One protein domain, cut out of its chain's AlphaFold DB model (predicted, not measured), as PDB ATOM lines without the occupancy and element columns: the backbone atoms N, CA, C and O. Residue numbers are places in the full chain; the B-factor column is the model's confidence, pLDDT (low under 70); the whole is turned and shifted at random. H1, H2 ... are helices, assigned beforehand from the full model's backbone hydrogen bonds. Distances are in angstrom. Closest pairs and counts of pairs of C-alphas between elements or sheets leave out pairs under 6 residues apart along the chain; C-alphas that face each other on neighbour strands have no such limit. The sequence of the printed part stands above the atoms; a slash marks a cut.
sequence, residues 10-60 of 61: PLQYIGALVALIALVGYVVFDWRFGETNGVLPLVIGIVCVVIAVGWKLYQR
ATOM      1  N   PRO A  10     107.025 -36.225 243.853       66.94
ATOM      2  CA  PRO A  10     107.987 -36.109 244.948       66.94
ATOM      3  C   PRO A  10     107.575 -36.863 246.217       66.94
ATOM      4  O   PRO A  10     108.408 -37.523 246.822       66.94
ATOM      5  N   LEU A  11     106.298 -36.819 246.604       72.31
ATOM      6  CA  LEU A  11     105.801 -37.495 247.804       72.31
ATOM      7  C   LEU A  11     105.857 -39.019 247.653       72.31
ATOM      8  O   LEU A  11     106.194 -39.729 248.597       72.31
ATOM      9  N   GLN A  12     105.576 -39.511 246.447       73.62
ATOM     10  CA  GLN A  12     105.651 -40.934 246.125       73.62
ATOM     11  C   GLN A  12     107.103 -41.434 246.133       73.62
ATOM     12  O   GLN A  12     107.375 -42.501 246.678       73.62
ATOM     13  N   TYR A  13     108.042 -40.633 245.615       75.75
ATOM     14  CA  TYR A  13     109.470 -40.934 245.700       75.75
ATOM     15  C   TYR A  13     109.980 -40.911 247.138       75.75
ATOM     16  O   TYR A  13     110.674 -41.838 247.534       75.75
ATOM     17  N   ILE A  14     109.601 -39.913 247.940       77.56
ATOM     18  CA  ILE A  14     109.988 -39.841 249.356       77.56
ATOM     19  C   ILE A  14     109.439 -41.050 250.122       77.56
ATOM     20  O   ILE A  14     110.191 -41.705 250.839       77.56
ATOM     21  N   GLY A  15     108.161 -41.393 249.931       74.75
ATOM     22  CA  GLY A  15     107.548 -42.563 250.563       74.75
ATOM     23  C   GLY A  15     108.233 -43.873 250.167       74.75
ATOM     24  O   GLY A  15     108.523 -44.697 251.032       74.75
ATOM     25  N   ALA A  16     108.563 -44.037 248.884       78.50
ATOM     26  CA  ALA A  16     109.304 -45.198 248.396       78.50
ATOM     27  C   ALA A  16     110.718 -45.276 248.994       78.50
ATOM     28  O   ALA A  16     111.163 -46.358 249.366       78.50
ATOM     29  N   LEU A  17     111.405 -44.139 249.135       78.00
ATOM     30  CA  LEU A  17     112.754 -44.059 249.697       78.00
ATOM     31  C   LEU A  17     112.749 -44.414 251.191       78.00
ATOM     32  O   LEU A  17     113.561 -45.221 251.637       78.00
ATOM     33  N   VAL A  18     111.780 -43.891 251.948       82.50
ATOM     34  CA  VAL A  18     111.580 -44.240 253.364       82.50
ATOM     35  C   VAL A  18     111.248 -45.725 253.525       82.50
ATOM     36  O   VAL A  18     111.838 -46.386 254.380       82.50
ATOM     37  N   ALA A  19     110.362 -46.270 252.687       79.69
ATOM     38  CA  ALA A  19     110.018 -47.692 252.709       79.69
ATOM     39  C   ALA A  19     111.234 -48.582 252.407       79.69
ATOM     40  O   ALA A  19     111.437 -49.589 253.080       79.69
ATOM     41  N   LEU A  20     112.075 -48.186 251.447       80.31
ATOM     42  CA  LEU A  20     113.321 -48.881 251.119       80.31
ATOM     43  C   LEU A  20     114.307 -48.872 252.288       80.31
ATOM     44  O   LEU A  20     114.845 -49.920 252.631       80.31
ATOM     45  N   ILE A  21     114.517 -47.718 252.927       77.31
ATOM     46  CA  ILE A  21     115.406 -47.608 254.093       77.31
ATOM     47  C   ILE A  21     114.897 -48.490 255.237       77.31
ATOM     48  O   ILE A  21     115.681 -49.221 255.839       77.31
ATOM     49  N   ALA A  22     113.591 -48.460 255.510       72.06
ATOM     50  CA  ALA A  22     112.978 -49.278 256.553       72.06
ATOM     51  C   ALA A  22     113.106 -50.780 256.253       72.06
ATOM     52  O   ALA A  22     113.465 -51.554 257.138       72.06
ATOM     53  N   LEU A  23     112.872 -51.187 255.001       79.75
ATOM     54  CA  LEU A  23     112.995 -52.577 254.563       79.75
ATOM     55  C   LEU A  23     114.439 -53.076 254.679       79.75
ATOM     56  O   LEU A  23     114.673 -54.145 255.232       79.75
ATOM     57  N   VAL A  24     115.410 -52.304 254.187       73.38
ATOM     58  CA  VAL A  24     116.836 -52.666 254.261       73.38
ATOM     59  C   VAL A  24     117.299 -52.718 255.716       73.38
ATOM     60  O   VAL A  24     117.994 -53.656 256.100       73.38
ATOM     61  N   GLY A  25     116.862 -51.759 256.535       69.38
ATOM     62  CA  GLY A  25     117.070 -51.750 257.979       69.38
ATOM     63  C   GLY A  25     116.583 -53.034 258.649       69.38
ATOM     64  O   GLY A  25     117.334 -53.680 259.372       69.38
ATOM     65  N   TYR A  26     115.345 -53.432 258.360       69.38
ATOM     66  CA  TYR A  26     114.736 -54.630 258.930       69.38
ATOM     67  C   TYR A  26     115.409 -55.924 258.448       69.38
ATOM     68  O   TYR A  26     115.763 -56.770 259.260       69.38
ATOM     69  N   VAL A  27     115.614 -56.073 257.133       72.94
ATOM     70  CA  VAL A  27     116.056 -57.339 256.520       72.94
ATOM     71  C   VAL A  27     117.555 -57.591 256.686       72.94
ATOM     72  O   VAL A  27     117.957 -58.728 256.909       72.94
ATOM     73  N   VAL A  28     118.399 -56.564 256.540       67.38
ATOM     74  CA  VAL A  28     119.864 -56.744 256.516       67.38
ATOM     75  C   VAL A  28     120.475 -56.599 257.905       67.38
ATOM     76  O   VAL A  28     121.449 -57.276 258.220       67.38
ATOM     77  N   PHE A  29     119.916 -55.715 258.730       63.28
ATOM     78  CA  PHE A  29     120.489 -55.372 260.032       63.28
ATOM     79  C   PHE A  29     119.743 -56.006 261.209       63.28
ATOM     80  O   PHE A  29     120.039 -55.659 262.349       63.28
ATOM     81  N   ASP A  30     118.784 -56.901 260.932       64.62
ATOM     82  CA  ASP A  30     117.898 -57.529 261.924       64.62
ATOM     83  C   ASP A  30     117.250 -56.483 262.854       64.62
ATOM     84  O   ASP A  30     117.043 -56.697 264.049       64.62
ATOM     85  N   TRP A  31     116.978 -55.285 262.313       67.25
ATOM     86  CA  TRP A  31     116.509 -54.157 263.108       67.25
ATOM     87  C   TRP A  31     115.113 -54.455 263.653       67.25
ATOM     88  O   TRP A  31     114.107 -54.371 262.949       67.25
ATOM     89  N   ARG A  32     115.044 -54.741 264.953       64.81
ATOM     90  CA  ARG A  32     113.794 -54.873 265.701       64.81
ATOM     91  C   ARG A  32     113.457 -53.565 266.410       64.81
ATOM     92  O   ARG A  32     114.276 -52.988 267.126       64.81
ATOM     93  N   PHE A  33     112.230 -53.083 266.218       61.03
ATOM     94  CA  PHE A  33     111.716 -51.935 266.964       61.03
ATOM     95  C   PHE A  33     111.702 -52.266 268.467       61.03
ATOM     96  O   PHE A  33     110.948 -53.136 268.897       61.03
ATOM     97  N   GLY A  34     112.542 -51.577 269.248       61.75
ATOM     98  CA  GLY A  34     112.661 -51.753 270.703       61.75
ATOM     99  C   GLY A  34     113.978 -52.369 271.190       61.75
ATOM    100  O   GLY A  34     114.167 -52.473 272.399       61.75
ATOM    101  N   GLU A  35     114.893 -52.749 270.295       65.50
ATOM    102  CA  GLU A  35     116.173 -53.365 270.664       65.50
ATOM    103  C   GLU A  35     117.293 -52.314 270.780       65.50
ATOM    104  O   GLU A  35     117.621 -51.609 269.825       65.50
ATOM    105  N   THR A  36     117.862 -52.165 271.980       63.34
ATOM    106  CA  THR A  36     118.836 -51.110 272.329       63.34
ATOM    107  C   THR A  36     120.290 -51.483 272.028       63.34
ATOM    108  O   THR A  36     121.165 -50.615 272.035       63.34
ATOM    109  N   ASN A  37     120.572 -52.759 271.751       59.47
ATOM    110  CA  ASN A  37     121.934 -53.263 271.612       59.47
ATOM    111  C   ASN A  37     122.389 -53.286 270.144       59.47
ATOM    112  O   ASN A  37     122.229 -54.265 269.429       59.47
ATOM    113  N   GLY A  38     123.049 -52.198 269.736       63.06
ATOM    114  CA  GLY A  38     124.394 -52.353 269.177       63.06
ATOM    115  C   GLY A  38     124.600 -52.441 267.664       63.06
ATOM    116  O   GLY A  38     125.613 -52.999 267.279       63.06
ATOM    117  N   VAL A  39     123.747 -51.875 266.803       66.00
ATOM    118  CA  VAL A  39     124.088 -51.661 265.363       66.00
ATOM    119  C   VAL A  39     123.498 -50.353 264.789       66.00
ATOM    120  O   VAL A  39     124.005 -49.798 263.814       66.00
ATOM    121  N   LEU A  40     122.480 -49.788 265.449       69.38
ATOM    122  CA  LEU A  40     121.714 -48.619 264.991       69.38
ATOM    123  C   LEU A  40     122.556 -47.385 264.602       69.38
ATOM    124  O   LEU A  40     122.304 -46.830 263.530       69.38
ATOM    125  N   PRO A  41     123.566 -46.938 265.384       67.69
ATOM    126  CA  PRO A  41     124.308 -45.716 265.054       67.69
ATOM    127  C   PRO A  41     125.105 -45.842 263.751       67.69
ATOM    128  O   PRO A  41     125.212 -44.887 262.983       67.69
ATOM    129  N   LEU A  42     125.635 -47.036 263.484       70.06
ATOM    130  CA  LEU A  42     126.454 -47.316 262.310       70.06
ATOM    131  C   LEU A  42     125.590 -47.378 261.042       70.06
ATOM    132  O   LEU A  42     125.963 -46.821 260.011       70.06
ATOM    133  N   VAL A  43     124.392 -47.956 261.146       70.25
ATOM    134  CA  VAL A  43     123.407 -48.006 260.051       70.25
ATOM    135  C   VAL A  43     122.896 -46.617 259.703       70.25
ATOM    136  O   VAL A  43     122.867 -46.257 258.527       70.25
ATOM    137  N   ILE A  44     122.558 -45.806 260.708       73.38
ATOM    138  CA  ILE A  44     122.147 -44.410 260.497       73.38
ATOM    139  C   ILE A  44     123.269 -43.630 259.799       73.38
ATOM    140  O   ILE A  44     123.005 -42.898 258.846       73.38
ATOM    141  N   GLY A  45     124.524 -43.836 260.213       74.19
ATOM    142  CA  GLY A  45     125.688 -43.246 259.552       74.19
ATOM    143  C   GLY A  45     125.781 -43.619 258.069       74.19
ATOM    144  O   GLY A  45     125.907 -42.735 257.222       74.19
ATOM    145  N   ILE A  46     125.649 -44.907 257.737       77.50
ATOM    146  CA  ILE A  46     125.692 -45.389 256.347       77.50
ATOM    147  C   ILE A  46     124.540 -44.800 255.523       77.50
ATOM    148  O   ILE A  46     124.770 -44.323 254.411       77.50
ATOM    149  N   VAL A  47     123.320 -44.764 256.062       76.19
ATOM    150  CA  VAL A  47     122.152 -44.188 255.374       76.19
ATOM    151  C   VAL A  47     122.361 -42.701 255.088       76.19
ATOM    152  O   VAL A  47     122.137 -42.259 253.960       76.19
ATOM    153  N   CYS A  48     122.859 -41.933 256.060       76.75
ATOM    154  CA  CYS A  48     123.189 -40.522 255.863       76.75
ATOM    155  C   CYS A  48     124.234 -40.324 254.755       76.75
ATOM    156  O   CYS A  48     124.075 -39.433 253.918       76.75
ATOM    157  N   VAL A  49     125.271 -41.168 254.708       79.00
ATOM    158  CA  VAL A  49     126.300 -41.122 253.656       79.00
ATOM    159  C   VAL A  49     125.698 -41.434 252.287       79.00
ATOM    160  O   VAL A  49     125.921 -40.679 251.341       79.00
ATOM    161  N   VAL A  50     124.895 -42.493 252.167       80.38
ATOM    162  CA  VAL A  50     124.260 -42.880 250.897       80.38
ATOM    163  C   VAL A  50     123.316 -41.786 250.396       80.38
ATOM    164  O   VAL A  50     123.354 -41.457 249.210       80.38
ATOM    165  N   ILE A  51     122.523 -41.171 251.279       78.06
ATOM    166  CA  ILE A  51     121.642 -40.050 250.918       78.06
ATOM    167  C   ILE A  51     122.467 -38.846 250.459       78.06
ATOM    168  O   ILE A  51     122.167 -38.270 249.417       78.06
ATOM    169  N   ALA A  52     123.518 -38.475 251.192       74.94
ATOM    170  CA  ALA A  52     124.363 -37.341 250.826       74.94
ATOM    171  C   ALA A  52     125.050 -37.552 249.465       74.94
ATOM    172  O   ALA A  52     125.069 -36.643 248.632       74.94
ATOM    173  N   VAL A  53     125.569 -38.757 249.215       72.50
ATOM    174  CA  VAL A  53     126.208 -39.125 247.943       72.50
ATOM    175  C   VAL A  53     125.185 -39.171 246.811       72.50
ATOM    176  O   VAL A  53     125.414 -38.564 245.765       72.50
ATOM    177  N   GLY A  54     124.038 -39.818 247.022       74.38
ATOM    178  CA  GLY A  54     122.955 -39.888 246.042       74.38
ATOM    179  C   GLY A  54     122.412 -38.506 245.681       74.38
ATOM    180  O   GLY A  54     122.224 -38.206 244.506       74.38
ATOM    181  N   TRP A  55     122.259 -37.625 246.671       76.56
ATOM    182  CA  TRP A  55     121.848 -36.237 246.462       76.56
ATOM    183  C   TRP A  55     122.882 -35.449 245.658       76.56
ATOM    184  O   TRP A  55     122.533 -34.738 244.716       76.56
ATOM    185  N   LYS A  56     124.171 -35.600 245.985       70.31
ATOM    186  CA  LYS A  56     125.258 -34.970 245.227       70.31
ATOM    187  C   LYS A  56     125.338 -35.477 243.789       70.31
ATOM    188  O   LYS A  56     125.633 -34.671 242.912       70.31
ATOM    189  N   LEU A  57     125.083 -36.763 243.541       69.12
ATOM    190  CA  LEU A  57     125.021 -37.313 242.184       69.12
ATOM    191  C   LEU A  57     123.802 -36.792 241.421       69.12
ATOM    192  O   LEU A  57     123.949 -36.367 240.282       69.12
ATOM    193  N   TYR A  58     122.626 -36.771 242.052       69.94
ATOM    194  CA  TYR A  58     121.392 -36.275 241.439       69.94
ATOM    195  C   TYR A  58     121.474 -34.790 241.074       69.94
ATOM    196  O   TYR A  58     120.951 -34.383 240.053       69.94
ATOM    197  N   GLN A  59     122.159 -33.977 241.883       71.12
ATOM    198  CA  GLN A  59     122.398 -32.565 241.563       71.12
ATOM    199  C   GLN A  59     123.415 -32.344 240.433       71.12
ATOM    200  O   GLN A  59     123.535 -31.220 239.948       71.12
ATOM    201  N   ARG A  60     124.207 -33.363 240.079       57.06
ATOM    202  CA  ARG A  60     125.206 -33.287 239.003       57.06
ATOM    203  C   ARG A  60     124.738 -33.904 237.683       57.06
ATOM    204  O   ARG A  60     125.418 -33.692 236.683       57.06
TER     205      ARG A  60
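Overview. This is residues 10 to 60 of the 61 residues of an uncharacterized protein of Halopenitus persicus (UniProt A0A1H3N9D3). The longest helix, H1, and H2 form a loose helical hairpin shaped like a narrow V, meeting near their link and spreading toward the ends at Pro 10 and Arg 60. Residues 32 to 38 of the link stick out at the closed end. The printed part has 51 residues with two named helices, H1 then H2, and no named strand: all helix. It is loose, with a radius of gyration of the C-alphas of 12.6 A, and elongated, spanning 38 by 21 by 14 A.

Along the chain. H1, residues 10 to 29, runs 27.5 A from C-alpha 10 at (107.987, -36.109, 244.948). H2, residues 40 to 58, runs 26.6 A to C-alpha 58 at (121.392, -36.275, 241.439).

Arrangement. H1 with residues 21 to 29 alone and H2 with residues 43 to 47 alone only just touch, with 3 pairs of C-alphas within 8 A. The closest C-alphas, of Gly 25 and Val 43, are 7.6 A apart. The helices run opposite ways at 38 degrees, only just a steep tilt. In H1 and H2 every O i to N i+4 pair is within hydrogen-bond range.

Size, cuts and confidence. The C-alphas farthest apart, of Gly 34 and Arg 60, are 38.8 A apart. The printed part has no cut, and its link is short. The mean pLDDT of the printed part is 71.6; residues 28 to 41 are among those under 70.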